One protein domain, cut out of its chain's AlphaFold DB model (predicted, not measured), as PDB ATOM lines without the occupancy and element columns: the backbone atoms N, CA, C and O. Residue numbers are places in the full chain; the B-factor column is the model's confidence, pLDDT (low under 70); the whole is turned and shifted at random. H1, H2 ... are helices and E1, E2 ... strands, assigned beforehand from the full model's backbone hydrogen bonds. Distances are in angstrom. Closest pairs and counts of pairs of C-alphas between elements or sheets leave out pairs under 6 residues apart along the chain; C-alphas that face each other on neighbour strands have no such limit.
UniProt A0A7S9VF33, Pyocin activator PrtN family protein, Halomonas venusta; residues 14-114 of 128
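What this domain is: This is residues 14 to 114 of the 128 residues of the protein "Pyocin activator PrtN family protein" of Halomonas venusta (UniProt A0A7S9VF33). A helical hairpin, H4 and H5, makes a long arm to one side of a loose head, in which a small two-stranded sheet, E1 and E2, and three short helices, H1, H2 and H3, are gathered. H4 runs from the head out into the arm, H1 packs on its first turns, and residues 93 to 99 stick out at the arm's far tip. The printed part has 101 residues with five named helices and two named strands, in the order H1, E1, H2, H3, E2, H4, H5; the sheet E1 - E2 is antiparallel and the class is mostly helix. The whole is loose, with a radius of gyration of the C-alphas of 16.9 A, and spans 57 by 27 by 19 A.

Where its parts are: H1 is residues 14 to 21, beginning at C-alpha 14 at (15.560, -52.168, -4.338). E1 is residues 25 to 27, and H2 follows at once as residues 28 to 35. H3 is residues 41 to 49, 12.4 A from first to last C-alpha. E2 is residues 68 to 71. H4, the longest helix, is residues 72 to 89 and 25.4 A long, from C-alpha 72 at (13.465, -46.112, -4.677). H5 is residues 98 to 109, 16.7 A long, ending at C-alpha 109 at (20.952, -62.515, -16.889).

How they stand to each other: H1 touches H4 at a steep tilt of 66 degrees, with residues 72 to 76 of H4 alone; the closest C-alphas, of Val 14 and Ala 76, are 5.5 A apart. E1 and E2 are antiparallel, their directions at 141 degrees; N 26 and O 70, and N 70 and O 26, are each 2.9 A apart, within hydrogen-bond range. Residues 58 to 59 also pair with residues 68 to 69 of E2, antiparallel. The closest C-alphas of H2 and E2, those of Leu 28 and Tyr 69, are 5.2 A apart. H2 and H3 only just touch, with 3 pairs of C-alphas within 8 A, the closest those of Asp 29 and Ala 41 at 6.9 A, and are about perpendicular at 82 degrees. H4 and H5 form a helical hairpin, running opposite ways at a shallow tilt of 8 degrees. They touch through residues 83 to 88 and 104 to 108 alone, the closest C-alphas being those of Val 84 and Ile 108, 5.6 A apart. H3 and H4 are apart, and so are H1 and H5. In H1, H2, H3, H4 and H5 every O i to N i+4 pair is within hydrogen-bond range.

The domain as a whole: The two C-alphas farthest apart, those of Ser 63 and Ser 97, are 57.0 A from each other, while those of Val 14 and Thr 114 are 6.9 A apart. The printed part has no cut. The link from H3 to E2, residues 50 to 67, is long. The mean pLDDT of the printed part is 75.8; 24 residues are under 70, among them residues 50 to 54 and 90 to 101.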
ATOM      1  N   VAL A  14      16.329 -52.929  -5.337       82.81
ATOM      2  CA  VAL A  14      15.560 -52.168  -4.338       82.81
ATOM      3  C   VAL A  14      16.018 -52.466  -2.911       82.81
ATOM      4  O   VAL A  14      16.201 -51.519  -2.153       82.81
ATOM      5  N   GLY A  15      16.220 -53.738  -2.551       81.50
ATOM      6  CA  GLY A  15      16.690 -54.132  -1.218       81.50
ATOM      7  C   GLY A  15      18.033 -53.486  -0.882       81.50
ATOM      8  O   GLY A  15      18.155 -52.795   0.127       81.50
ATOM      9  N   LEU A  16      18.991 -53.572  -1.808       83.88
ATOM     10  CA  LEU A  16      20.315 -52.954  -1.658       83.88
ATOM     11  C   LEU A  16      20.252 -51.420  -1.562       83.88
ATOM     12  O   LEU A  16      20.962 -50.800  -0.770       83.88
ATOM     13  N   LEU A  17      19.386 -50.782  -2.353       85.62
ATOM     14  CA  LEU A  17      19.158 -49.340  -2.250       85.62
ATOM     15  C   LEU A  17      18.525 -48.967  -0.904       85.62
ATOM     16  O   LEU A  17      18.815 -47.895  -0.371       85.62
ATOM     17  N   TYR A  18      17.668 -49.826  -0.353       84.38
ATOM     18  CA  TYR A  18      17.003 -49.571   0.916       84.38
ATOM     19  C   TYR A  18      17.994 -49.679   2.073       84.38
ATOM     20  O   TYR A  18      17.981 -48.823   2.950       84.38
ATOM     21  N   GLU A  19      18.930 -50.629   2.032       85.00
ATOM     22  CA  GLU A  19      20.046 -50.686   2.986       85.00
ATOM     23  C   GLU A  19      20.949 -49.444   2.902       85.00
ATOM     24  O   GLU A  19      21.426 -48.948   3.921       85.00
ATOM     25  N   GLN A  20      21.165 -48.908   1.697       85.69
ATOM     26  CA  GLN A  20      22.026 -47.743   1.494       85.69
ATOM     27  C   GLN A  20      21.384 -46.419   1.939       85.69
ATOM     28  O   GLN A  20      22.069 -45.568   2.510       85.69
ATOM     29  N   PHE A  21      20.105 -46.201   1.622       85.25
ATOM     30  CA  PHE A  21      19.425 -44.918   1.846       85.25
ATOM     31  C   PHE A  21      18.430 -44.939   3.014       85.25
ATOM     32  O   PHE A  21      18.050 -43.873   3.493       85.25
ATOM     33  N   GLY A  22      17.970 -46.112   3.454       84.00
ATOM     34  CA  GLY A  22      17.017 -46.304   4.556       84.00
ATOM     35  C   GLY A  22      15.569 -45.893   4.264       84.00
ATOM     36  O   GLY A  22      14.680 -46.168   5.068       84.00
ATOM     37  N   ASN A  23      15.305 -45.248   3.121       84.56
ATOM     38  CA  ASN A  23      14.031 -44.594   2.828       84.56
ATOM     39  C   ASN A  23      13.474 -44.995   1.456       84.56
ATOM     40  O   ASN A  23      14.203 -45.112   0.474       84.56
ATOM     41  N   VAL A  24      12.143 -45.112   1.369       83.88
ATOM     42  CA  VAL A  24      11.427 -45.369   0.102       83.88
ATOM     43  C   VAL A  24      11.466 -44.149  -0.825       83.88
ATOM     44  O   VAL A  24      11.543 -44.288  -2.046       83.88
ATOM     45  N   LEU A  25      11.427 -42.947  -0.247       84.19
ATOM     46  CA  LEU A  25      11.592 -41.682  -0.955       84.19
ATOM     47  C   LEU A  25      12.970 -41.117  -0.635       84.19
ATOM     48  O   LEU A  25      13.248 -40.728   0.499       84.19
ATOM     49  N   ILE A  26      13.827 -41.067  -1.649       84.81
ATOM     50  CA  ILE A  26      15.205 -40.613  -1.502       84.81
ATOM     51  C   ILE A  26      15.273 -39.147  -1.945       84.81
ATOM     52  O   ILE A  26      14.828 -38.831  -3.057       84.81
ATOM     53  N   PRO A  27      15.816 -38.237  -1.116       85.81
ATOM     54  CA  PRO A  27      16.031 -36.856  -1.512       85.81
ATOM     55  C   PRO A  27      16.913 -36.785  -2.753       85.81
ATOM     56  O   PRO A  27      17.933 -37.467  -2.875       85.81
ATOM     57  N   LEU A  28      16.555 -35.897  -3.671       83.12
ATOM     58  CA  LEU A  28      17.249 -35.771  -4.948       83.12
ATOM     59  C   LEU A  28      18.736 -35.391  -4.783       83.12
ATOM     60  O   LEU A  28      19.572 -35.761  -5.609       83.12
ATOM     61  N   ASP A  29      19.076 -34.674  -3.706       83.19
ATOM     62  CA  ASP A  29      20.460 -34.312  -3.385       83.19
ATOM     63  C   ASP A  29      21.296 -35.513  -2.914       83.19
ATOM     64  O   ASP A  29      22.476 -35.602  -3.259       83.19
ATOM     65  N   ASP A  30      20.689 -36.474  -2.217       86.19
ATOM     66  CA  ASP A  30      21.371 -37.694  -1.774       86.19
ATOM     67  C   ASP A  30      21.633 -38.632  -2.951       86.19
ATOM     68  O   ASP A  30      22.753 -39.119  -3.118       86.19
ATOM     69  N   VAL A  31      20.658 -38.787  -3.858       84.62
ATOM     70  CA  VAL A  31      20.856 -39.518  -5.124       84.62
ATOM     71  C   VAL A  31      21.980 -38.879  -5.943       84.62
ATOM     72  O   VAL A  31      22.843 -39.575  -6.488       84.62
ATOM     73  N   ARG A  32      22.015 -37.542  -6.004       84.50
ATOM     74  CA  ARG A  32      23.080 -36.800  -6.685       84.50
ATOM     75  C   ARG A  32      24.444 -37.063  -6.042       84.50
ATOM     76  O   ARG A  32      25.389 -37.368  -6.760       84.50
ATOM     77  N   LYS A  33      24.567 -36.984  -4.716       85.19
ATOM     78  CA  LYS A  33      25.824 -37.258  -3.989       85.19
ATOM     79  C   LYS A  33      26.287 -38.711  -4.116       85.19
ATOM     80  O   LYS A  33      27.493 -38.966  -4.120       85.19
ATOM     81  N   ALA A  34      25.362 -39.659  -4.218       85.31
ATOM     82  CA  ALA A  34      25.692 -41.070  -4.363       85.31
ATOM     83  C   ALA A  34      26.170 -41.406  -5.784       85.31
ATOM     84  O   ALA A  34      27.274 -41.922  -5.948       85.31
ATOM     85  N   TYR A  35      25.383 -41.062  -6.810       80.81
ATOM     86  CA  TYR A  35      25.596 -41.536  -8.188       80.81
ATOM     87  C   TYR A  35      26.126 -40.474  -9.152       80.81
ATOM     88  O   TYR A  35      26.772 -40.797 -10.147       80.81
ATOM     89  N   PHE A  36      25.871 -39.196  -8.874       79.38
ATOM     90  CA  PHE A  36      26.180 -38.079  -9.768       79.38
ATOM     91  C   PHE A  36      27.091 -37.052  -9.091       79.38
ATOM     92  O   PHE A  36      26.865 -35.846  -9.189       79.38
ATOM     93  N   ARG A  37      28.155 -37.525  -8.423       76.25
ATOM     94  CA  ARG A  37      29.123 -36.672  -7.702       76.25
ATOM     95  C   ARG A  37      29.719 -35.558  -8.563       76.25
ATOM     96  O   ARG A  37      30.046 -34.500  -8.042       76.25
ATOM     97  N   ASN A  38      29.820 -35.787  -9.871       76.50
ATOM     98  CA  ASN A  38      30.376 -34.828 -10.825       76.50
ATOM     99  C   ASN A  38      29.368 -33.760 -11.302       76.50
ATOM    100  O   ASN A  38      29.728 -32.885 -12.084       76.50
ATOM    101  N   LEU A  39      28.097 -33.835 -10.880       77.50
ATOM    102  CA  LEU A  39      27.061 -32.860 -11.216       77.50
ATOM    103  C   LEU A  39      26.692 -32.028  -9.984       77.50
ATOM    104  O   LEU A  39      26.382 -32.546  -8.907       77.50
ATOM    105  N   ASN A  40      26.671 -30.708 -10.166       81.50
ATOM    106  CA  ASN A  40      26.089 -29.797  -9.187       81.50
ATOM    107  C   ASN A  40      24.549 -29.892  -9.195       81.50
ATOM    108  O   ASN A  40      23.945 -30.431 -10.129       81.50
ATOM    109  N   ALA A  41      23.907 -29.393  -8.134       76.62
ATOM    110  CA  ALA A  41      22.458 -29.506  -7.955       76.62
ATOM    111  C   ALA A  41      21.664 -28.888  -9.122       76.62
ATOM    112  O   ALA A  41      20.677 -29.468  -9.574       76.62
ATOM    113  N   GLU A  42      22.119 -27.758  -9.664       78.19
ATOM    114  CA  GLU A  42      21.463 -27.085 -10.791       78.19
ATOM    115  C   GLU A  42      21.578 -27.860 -12.110       78.19
ATOM    116  O   GLU A  42      20.588 -28.020 -12.825       78.19
ATOM    117  N   SER A  43      22.757 -28.405 -12.416       77.62
ATOM    118  CA  SER A  43      22.987 -29.233 -13.608       77.62
ATOM    119  C   SER A  43      22.182 -30.523 -13.541       77.62
ATOM    120  O   SER A  43      21.661 -30.979 -14.555       77.62
ATOM    121  N   PHE A  44      22.042 -31.091 -12.343       77.25
ATOM    122  CA  PHE A  44      21.239 -32.286 -12.126       77.25
ATOM    123  C   PHE A  44      19.738 -32.007 -12.295       77.25
ATOM    124  O   PHE A  44      19.068 -32.710 -13.050       77.25
ATOM    125  N   LYS A  45      19.220 -30.912 -11.717       75.00
ATOM    126  CA  LYS A  45      17.838 -30.451 -11.958       75.00
ATOM    127  C   LYS A  45      17.574 -30.154 -13.437       75.00
ATOM    128  O   LYS A  45      16.519 -30.515 -13.955       75.00
ATOM    129  N   ARG A  46      18.532 -29.541 -14.141       78.25
ATOM    130  CA  ARG A  46      18.453 -29.330 -15.597       78.25
ATOM    131  C   ARG A  46      18.410 -30.651 -16.359       78.25
ATOM    132  O   ARG A  46      17.567 -30.801 -17.231       78.25
ATOM    133  N   ALA A  47      19.254 -31.619 -16.008       73.94
ATOM    134  CA  ALA A  47      19.268 -32.933 -16.651       73.94
ATOM    135  C   ALA A  47      17.946 -33.701 -16.471       73.94
ATOM    136  O   ALA A  47      17.530 -34.406 -17.391       73.94
ATOM    137  N   LEU A  48      17.280 -33.530 -15.323       74.94
ATOM    138  CA  LEU A  48      15.942 -34.069 -15.067       74.94
ATOM    139  C   LEU A  48      14.875 -33.358 -15.906       74.94
ATOM    140  O   LEU A  48      14.114 -34.017 -16.605       74.94
ATOM    141  N   ARG A  49      14.861 -32.015 -15.920       70.56
ATOM    142  CA  ARG A  49      13.917 -31.233 -16.747       70.56
ATOM    143  C   ARG A  49      14.080 -31.484 -18.244       70.56
ATOM    144  O   ARG A  49      13.101 -31.469 -18.977       70.56
ATOM    145  N   SER A  50      15.305 -31.717 -18.703       67.56
ATOM    146  CA  SER A  50      15.601 -32.034 -20.101       67.56
ATOM    147  C   SER A  50      15.309 -33.495 -20.470       67.56
ATOM    148  O   SER A  50      15.712 -33.913 -21.551       67.56
ATOM    149  N   TYR A  51      14.682 -34.289 -19.589       63.22
ATOM    150  CA  TYR A  51      14.396 -35.721 -19.788       63.22
ATOM    151  C   TYR A  51      15.627 -36.591 -20.102       63.22
ATOM    152  O   TYR A  51      15.509 -37.760 -20.460       63.22
ATOM    153  N   ARG A  52      16.843 -36.060 -19.914       60.69
ATOM    154  CA  ARG A  52      18.098 -36.801 -20.109       60.69
ATOM    155  C   ARG A  52      18.255 -37.903 -19.060       60.69
ATOM    156  O   ARG A  52      18.938 -38.904 -19.280       60.69
ATOM    157  N   VAL A  53      17.639 -37.696 -17.902       64.69
ATOM    158  CA  VAL A  53      17.494 -38.685 -16.842       64.69
ATOM    159  C   VAL A  53      15.990 -38.897 -16.649       64.69
ATOM    160  O   VAL A  53      15.344 -38.006 -16.100       64.69
ATOM    161  N   PRO A  54      15.416 -40.022 -17.113       64.12
ATOM    162  CA  PRO A  54      13.983 -40.294 -17.011       64.12
ATOM    163  C   PRO A  54      13.626 -40.757 -15.590       64.12
ATOM    164  O   PRO A  54      13.142 -41.867 -15.391       64.12
ATOM    165  N   LEU A  55      13.940 -39.938 -14.583       70.31
ATOM    166  CA  LEU A  55      13.522 -40.167 -13.203       70.31
ATOM    167  C   LEU A  55      12.304 -39.288 -12.922       70.31
ATOM    168  O   LEU A  55      12.427 -38.061 -12.996       70.31
ATOM    169  N   PRO A  56      11.146 -39.884 -12.598       72.50
ATOM    170  CA  PRO A  56      10.007 -39.139 -12.094       72.50
ATOM    171  C   PRO A  56      10.403 -38.462 -10.784       72.50
ATOM    172  O   PRO A  56      10.899 -39.110  -9.862       72.50
ATOM    173  N   VAL A  57      10.214 -37.149 -10.718       75.62
ATOM    174  CA  VAL A  57      10.453 -36.384  -9.497       75.62
ATOM    175  C   VAL A  57       9.119 -36.217  -8.793       75.62
ATOM    176  O   VAL A  57       8.181 -35.677  -9.373       75.62
ATOM    177  N   VAL A  58       9.046 -36.684  -7.551       75.62
ATOM    178  CA  VAL A  58       7.878 -36.518  -6.685       75.62
ATOM    179  C   VAL A  58       8.190 -35.417  -5.681       75.62
ATOM    180  O   VAL A  58       9.213 -35.458  -5.000       75.62
ATOM    181  N   THR A  59       7.316 -34.428  -5.579       75.88
ATOM    182  CA  THR A  59       7.316 -33.450  -4.487       75.88
ATOM    183  C   THR A  59       6.167 -33.802  -3.550       75.88
ATOM    184  O   THR A  59       5.064 -34.080  -4.006       75.88
ATOM    185  N   LEU A  60       6.429 -33.850  -2.241       73.69
ATOM    186  CA  LEU A  60       5.401 -34.150  -1.232       73.69
ATOM    187  C   LEU A  60       4.576 -32.920  -0.825       73.69
ATOM    188  O   LEU A  60       3.615 -33.056  -0.079       73.69
ATOM    189  N   ASP A  61       4.967 -31.736  -1.291       69.56
ATOM    190  CA  ASP A  61       4.356 -30.454  -0.957       69.56
ATOM    191  C   ASP A  61       4.307 -29.577  -2.220       69.56
ATOM    192  O   ASP A  61       5.176 -29.708  -3.090       69.56
ATOM    193  N   ASP A  62       3.305 -28.700  -2.322       66.38
ATOM    194  CA  ASP A  62       3.122 -27.752  -3.436       66.38
ATOM    195  C   ASP A  62       4.008 -26.497  -3.316       66.38
ATOM    196  O   ASP A  62       3.981 -25.608  -4.170       66.38
ATOM    197  N   SER A  63       4.823 -26.390  -2.262       71.81
ATOM    198  CA  SER A  63       5.761 -25.285  -2.098       71.81
ATOM    199  C   SER A  63       6.827 -25.268  -3.195       71.81
ATOM    200  O   SER A  63       7.486 -26.264  -3.485       71.81
ATOM    201  N   GLU A  64       7.140 -24.075  -3.701       60.97
ATOM    202  CA  GLU A  64       8.278 -23.863  -4.608       60.97
ATOM    203  C   GLU A  64       9.641 -24.199  -3.970       60.97
ATOM    204  O   GLU A  64      10.645 -24.374  -4.665       60.97
ATOM    205  N   LYS A  65       9.688 -24.308  -2.635       68.19
ATOM    206  CA  LYS A  65      10.865 -24.750  -1.872       68.19
ATOM    207  C   LYS A  65      10.804 -26.229  -1.484       68.19
ATOM    208  O   LYS A  65      11.697 -26.687  -0.770       68.19
ATOM    209  N   ALA A  66       9.776 -26.961  -1.915       71.56
ATOM    210  CA  ALA A  66       9.622 -28.368  -1.594       71.56
ATOM    211  C   ALA A  66      10.855 -29.155  -2.047       71.56
ATOM    212  O   ALA A  66      11.400 -28.956  -3.139       71.56
ATOM    213  N   THR A  67      11.308 -30.056  -1.178       75.94
ATOM    214  CA  THR A  67      12.431 -30.928  -1.509       75.94
ATOM    215  C   THR A  67      11.948 -31.945  -2.538       75.94
ATOM    216  O   THR A  67      10.958 -32.631  -2.289       75.94
ATOM    217  N   PRO A  68      12.603 -32.053  -3.702       81.94
ATOM    218  CA  PRO A  68      12.262 -33.091  -4.654       81.94
ATOM    219  C   PRO A  68      12.759 -34.450  -4.150       81.94
ATOM    220  O   PRO A  68      13.888 -34.571  -3.662       81.94
ATOM    221  N   TYR A  69      11.930 -35.473  -4.317       84.62
ATOM    222  CA  TYR A  69      12.217 -36.860  -3.973       84.62
ATOM    223  C   TYR A  69      12.129 -37.754  -5.208       84.62
ATOM    224  O   TYR A  69      11.488 -37.422  -6.209       84.62
ATOM    225  N   ILE A  70      12.780 -38.909  -5.122       84.56
ATOM    226  CA  ILE A  70      12.701 -39.979  -6.114       84.56
ATOM    227  C   ILE A  70      12.292 -41.253  -5.389       84.56
ATOM    228  O   ILE A  70      12.798 -41.551  -4.306       84.56
ATOM    229  N   CYS A  71      11.375 -42.004  -5.991       84.62
ATOM    230  CA  CYS A  71      10.968 -43.289  -5.452       84.62
ATOM    231  C   CYS A  71      12.068 -44.333  -5.684       84.62
ATOM    232  O   CYS A  71      12.567 -44.486  -6.801       84.62
ATOM    233  N   ILE A  72      12.421 -45.083  -4.641       85.00
ATOM    234  CA  ILE A  72      13.465 -46.112  -4.677       85.00
ATOM    235  C   ILE A  72      13.247 -47.141  -5.794       85.00
ATOM    236  O   ILE A  72      14.193 -47.518  -6.478       85.00
ATOM    237  N   TYR A  73      11.993 -47.513  -6.059       83.00
ATOM    238  CA  TYR A  73      11.623 -48.440  -7.131       83.00
ATOM    239  C   TYR A  73      11.954 -47.887  -8.523       83.00
ATOM    240  O   TYR A  73      12.434 -48.608  -9.396       83.00
ATOM    241  N   GLN A  74      11.739 -46.587  -8.735       82.69
ATOM    242  CA  GLN A  74      12.057 -45.921 -10.001       82.69
ATOM    243  C   GLN A  74      13.572 -45.797 -10.187       82.69
ATOM    244  O   GLN A  74      14.078 -45.951 -11.300       82.69
ATOM    245  N   LEU A  75      14.304 -45.551  -9.096       83.88
ATOM    246  CA  LEU A  75      15.763 -45.531  -9.112       83.88
ATOM    247  C   LEU A  75      16.339 -46.922  -9.421       83.88
ATOM    248  O   LEU A  75      17.217 -47.025 -10.277       83.88
ATOM    249  N   ALA A  76      15.814 -47.973  -8.787       85.44
ATOM    250  CA  ALA A  76      16.198 -49.360  -9.043       85.44
ATOM    251  C   ALA A  76      16.021 -49.723 -10.521       85.44
ATOM    252  O   ALA A  76      16.981 -50.117 -11.184       85.44
ATOM    253  N   ALA A  77      14.835 -49.463 -11.073       83.81
ATOM    254  CA  ALA A  77      14.544 -49.742 -12.473       83.81
ATOM    255  C   ALA A  77      15.444 -48.963 -13.440       83.81
ATOM    256  O   ALA A  77      15.857 -49.495 -14.473       83.81
ATOM    257  N   LEU A  78      15.803 -47.713 -13.116       83.44
ATOM    258  CA  LEU A  78      16.757 -46.958 -13.927       83.44
ATOM    259  C   LEU A  78      18.147 -47.609 -13.917       83.44
ATOM    260  O   LEU A  78      18.787 -47.683 -14.971       83.44
ATOM    261  N   ILE A  79      18.631 -48.028 -12.745       84.69
ATOM    262  CA  ILE A  79      19.945 -48.665 -12.590       84.69
ATOM    263  C   ILE A  79      19.983 -49.969 -13.388       84.69
ATOM    264  O   ILE A  79      20.888 -50.152 -14.202       84.69
ATOM    265  N   GLU A  80      18.968 -50.813 -13.233       82.81
ATOM    266  CA  GLU A  80      18.826 -52.080 -13.957       82.81
ATOM    267  C   GLU A  80      18.777 -51.859 -15.468       82.81
ATOM    268  O   GLU A  80      19.558 -52.446 -16.221       82.81
ATOM    269  N   HIS A  81      17.929 -50.934 -15.929       82.81
ATOM    270  CA  HIS A  81      17.825 -50.605 -17.346       82.81
ATOM    271  C   HIS A  81      19.162 -50.111 -17.913       82.81
ATOM    272  O   HIS A  81      19.563 -50.519 -19.006       82.81
ATOM    273  N   ARG A  82      19.891 -49.257 -17.182       83.50
ATOM    274  CA  ARG A  82      21.215 -48.783 -17.616       83.50
ATOM    275  C   ARG A  82      22.271 -49.883 -17.599       83.50
ATOM    276  O   ARG A  82      23.102 -49.900 -18.510       83.50
ATOM    277  N   ALA A  83      22.239 -50.792 -16.629       82.94
ATOM    278  CA  ALA A  83      23.138 -51.942 -16.571       82.94
ATOM    279  C   ALA A  83      22.925 -52.861 -17.783       82.94
ATOM    280  O   ALA A  83      23.870 -53.136 -18.527       82.94
ATOM    281  N   VAL A  84      21.669 -53.222 -18.063       80.81
ATOM    282  CA  VAL A  84      21.290 -54.040 -19.224       80.81
ATOM    283  C   VAL A  84      21.626 -53.330 -20.535       80.81
ATOM    284  O   VAL A  84      22.206 -53.940 -21.434       80.81
ATOM    285  N   ALA A  85      21.312 -52.039 -20.670       82.25
ATOM    286  CA  ALA A  85      21.628 -51.272 -21.874       82.25
ATOM    287  C   ALA A  85      23.142 -51.209 -22.134       82.25
ATOM    288  O   ALA A  85      23.570 -51.396 -23.270       82.25
ATOM    289  N   SER A  86      23.953 -51.023 -21.090       79.75
ATOM    290  CA  SER A  86      25.418 -50.992 -21.201       79.75
ATOM    291  C   SER A  86      25.988 -52.360 -21.581       79.75
ATOM    292  O   SER A  86      26.820 -52.451 -22.483       79.75
ATOM    293  N   ALA A  87      25.495 -53.436 -20.957       78.19
ATOM    294  CA  ALA A  87      25.848 -54.805 -21.330       78.19
ATOM    295  C   ALA A  87      25.467 -55.098 -22.791       78.19
ATOM    296  O   ALA A  87      26.220 -55.744 -23.520       78.19
ATOM    297  N   ARG A  88      24.333 -54.558 -23.257       75.88
ATOM    298  CA  ARG A  88      23.881 -54.711 -24.642       75.88
ATOM    299  C   ARG A  88      24.720 -53.926 -25.649       75.88
ATOM    300  O   ARG A  88      24.983 -54.455 -26.727       75.88
ATOM    301  N   GLN A  89      25.111 -52.697 -25.308       71.00
ATOM    302  CA  GLN A  89      25.831 -51.754 -26.175       71.00
ATOM    303  C   GLN A  89      27.334 -52.019 -26.282       71.00
ATOM    304  O   GLN A  89      27.999 -51.354 -27.078       71.00
ATOM    305  N   ARG A  90      27.883 -52.958 -25.502       68.38
ATOM    306  CA  ARG A  90      29.303 -53.323 -25.534       68.38
ATOM    307  C   ARG A  90      29.683 -53.836 -26.928       68.38
ATOM    308  O   ARG A  90      29.531 -55.013 -27.244       68.38
ATOM    309  N   ARG A  91      30.124 -52.911 -27.787       53.06
ATOM    310  CA  ARG A  91      30.497 -53.178 -29.175       53.06
ATOM    311  C   ARG A  91      31.860 -53.852 -29.164       53.06
ATOM    312  O   ARG A  91      32.861 -53.225 -28.833       53.06
ATOM    313  N   VAL A  92      31.872 -55.134 -29.495       54.44
ATOM    314  CA  VAL A  92      33.089 -55.931 -29.633       54.44
ATOM    315  C   VAL A  92      33.763 -55.497 -30.936       54.44
ATOM    316  O   VAL A  92      33.221 -55.714 -32.015       54.44
ATOM    317  N   ILE A  93      34.873 -54.758 -30.844       54.97
ATOM    318  CA  ILE A  93      35.588 -54.233 -32.028       54.97
ATOM    319  C   ILE A  93      36.649 -55.232 -32.521       54.97
ATOM    320  O   ILE A  93      37.163 -55.104 -33.626       54.97
ATOM    321  N   PHE A  94      36.947 -56.279 -31.760       48.50
ATOM    322  CA  PHE A  94      37.872 -57.323 -32.173       48.50
ATOM    323  C   PHE A  94      37.515 -58.592 -31.402       48.50
ATOM    324  O   PHE A  94      37.163 -58.477 -30.237       48.50
ATOM    325  N   THR A  95      37.618 -59.753 -32.047       54.38
ATOM    326  CA  THR A  95      37.193 -61.096 -31.610       54.38
ATOM    327  C   THR A  95      35.681 -61.373 -31.649       54.38
ATOM    328  O   THR A  95      34.865 -60.767 -30.979       54.38
ATOM    329  N   THR A  96      35.272 -62.300 -32.514       58.16
ATOM    330  CA  THR A  96      33.914 -62.860 -32.540       58.16
ATOM    331  C   THR A  96      34.020 -64.292 -32.047       58.16
ATOM    332  O   THR A  96      33.862 -65.241 -32.810       58.16
ATOM    333  N   SER A  97      34.398 -64.459 -30.780       63.50
ATOM    334  CA  SER A  97      34.452 -65.775 -30.151       63.50
ATOM    335  C   SER A  97      33.136 -66.044 -29.417       63.50
ATOM    336  O   SER A  97      32.597 -65.166 -28.743       63.50
ATOM    337  N   HIS A  98      32.598 -67.257 -29.549       59.75
ATOM    338  CA  HIS A  98      31.334 -67.695 -28.934       59.75
ATOM    339  C   HIS A  98      31.293 -67.443 -27.409       59.75
ATOM    340  O   HIS A  98      30.233 -67.196 -26.834       59.75
ATOM    341  N   SER A  99      32.465 -67.423 -26.766       66.12
ATOM    342  CA  SER A  99      32.658 -67.082 -25.353       66.12
ATOM    343  C   SER A  99      32.241 -65.652 -24.995       66.12
ATOM    344  O   SER A  99      31.722 -65.427 -23.906       66.12
ATOM    345  N   GLU A 100      32.412 -64.680 -25.892       69.88
ATOM    346  CA  GLU A 100      32.068 -63.279 -25.623       69.88
ATOM    347  C   GLU A 100      30.567 -63.021 -25.748       69.88
ATOM    348  O   GLU A 100      29.996 -62.277 -24.950       69.88
ATOM    349  N   ALA A 101      29.906 -63.681 -26.704       69.62
ATOM    350  CA  ALA A 101      28.448 -63.659 -26.803       69.62
ATOM    351  C   ALA A 101      27.808 -64.268 -25.546       69.62
ATOM    352  O   ALA A 101      26.863 -63.698 -24.994       69.62
ATOM    353  N   GLN A 102      28.375 -65.377 -25.059       75.69
ATOM    354  CA  GLN A 102      27.930 -66.038 -23.839       75.69
ATOM    355  C   GLN A 102      28.189 -65.176 -22.596       75.69
ATOM    356  O   GLN A 102      27.279 -65.001 -21.795       75.69
ATOM    357  N   LEU A 103      29.361 -64.537 -22.488       75.44
ATOM    358  CA  LEU A 103      29.657 -63.571 -21.424       75.44
ATOM    359  C   LEU A 103      28.665 -62.398 -21.424       75.44
ATOM    360  O   LEU A 103      28.158 -62.027 -20.369       75.44
ATOM    361  N   ARG A 104      28.347 -61.830 -22.595       73.75
ATOM    362  CA  ARG A 104      27.370 -60.737 -22.706       73.75
ATOM    363  C   ARG A 104      25.987 -61.168 -22.219       73.75
ATOM    364  O   ARG A 104      25.328 -60.394 -21.531       73.75
ATOM    365  N   GLN A 105      25.559 -62.378 -22.574       73.94
ATOM    366  CA  GLN A 105      24.278 -62.926 -22.137       73.94
ATOM    367  C   GLN A 105      24.277 -63.182 -20.623       73.94
ATOM    368  O   GLN A 105      23.409 -62.655 -19.938       73.94
ATOM    369  N   SER A 106      25.313 -63.832 -20.078       74.62
ATOM    370  CA  SER A 106      25.485 -64.008 -18.628       74.62
ATOM    371  C   SER A 106      25.465 -62.682 -17.862       74.62
ATOM    372  O   SER A 106      24.897 -62.620 -16.779       74.62
ATOM    373  N   MET A 107      26.045 -61.606 -18.410       78.31
ATOM    374  CA  MET A 107      25.995 -60.276 -17.788       78.31
ATOM    375  C   MET A 107      24.587 -59.673 -17.777       78.31
ATOM    376  O   MET A 107      24.277 -58.919 -16.863       78.31
ATOM    377  N   ILE A 108      23.758 -59.956 -18.786       75.62
ATOM    378  CA  ILE A 108      22.363 -59.496 -18.832       75.62
ATOM    379  C   ILE A 108      21.525 -60.291 -17.827       75.62
ATOM    380  O   ILE A 108      20.783 -59.683 -17.064       75.62
ATOM    381  N   ASP A 109      21.678 -61.618 -17.802       75.81
ATOM    382  CA  ASP A 109      20.952 -62.515 -16.889       75.81
ATOM    383  C   ASP A 109      21.346 -62.327 -15.415       75.81
ATOM    384  O   ASP A 109      20.545 -62.580 -14.522       75.81
ATOM    385  N   ALA A 110      22.565 -61.850 -15.143       74.12
ATOM    386  CA  ALA A 110      23.026 -61.563 -13.787       74.12
ATOM    387  C   ALA A 110      22.453 -60.264 -13.194       74.12
ATOM    388  O   ALA A 110      22.632 -60.032 -12.000       74.12
ATOM    389  N   VAL A 111      21.808 -59.399 -13.991       72.44
ATOM    390  CA  VAL A 111      21.155 -58.197 -13.454       72.44
ATOM    391  C   VAL A 111      19.839 -58.628 -12.808       72.44
ATOM    392  O   VAL A 111      18.933 -59.045 -13.535       72.44
ATOM    393  N   PRO A 112      19.690 -58.527 -11.473       67.81
ATOM    394  CA  PRO A 112      18.411 -58.802 -10.844       67.81
ATOM    395  C   PRO A 112      17.405 -57.788 -11.380       67.81
ATOM    396  O   PRO A 112      17.607 -56.583 -11.253       67.81
ATOM    397  N   ILE A 113      16.341 -58.268 -12.022       66.62
ATOM    398  CA  ILE A 113      15.213 -57.412 -12.373       66.62
ATOM    399  C   ILE A 113      14.363 -57.243 -11.122       66.62
ATOM    400  O   ILE A 113      13.933 -58.225 -10.513       66.62
ATOM    401  N   THR A 114      14.115 -56.001 -10.720       65.75
ATOM    402  CA  THR A 114      13.117 -55.726  -9.695       65.75
ATOM    403  C   THR A 114      11.775 -56.191 -10.255       65.75
ATOM    404  O   THR A 114      11.240 -55.590 -11.188       65.75
TER     405      THR A 114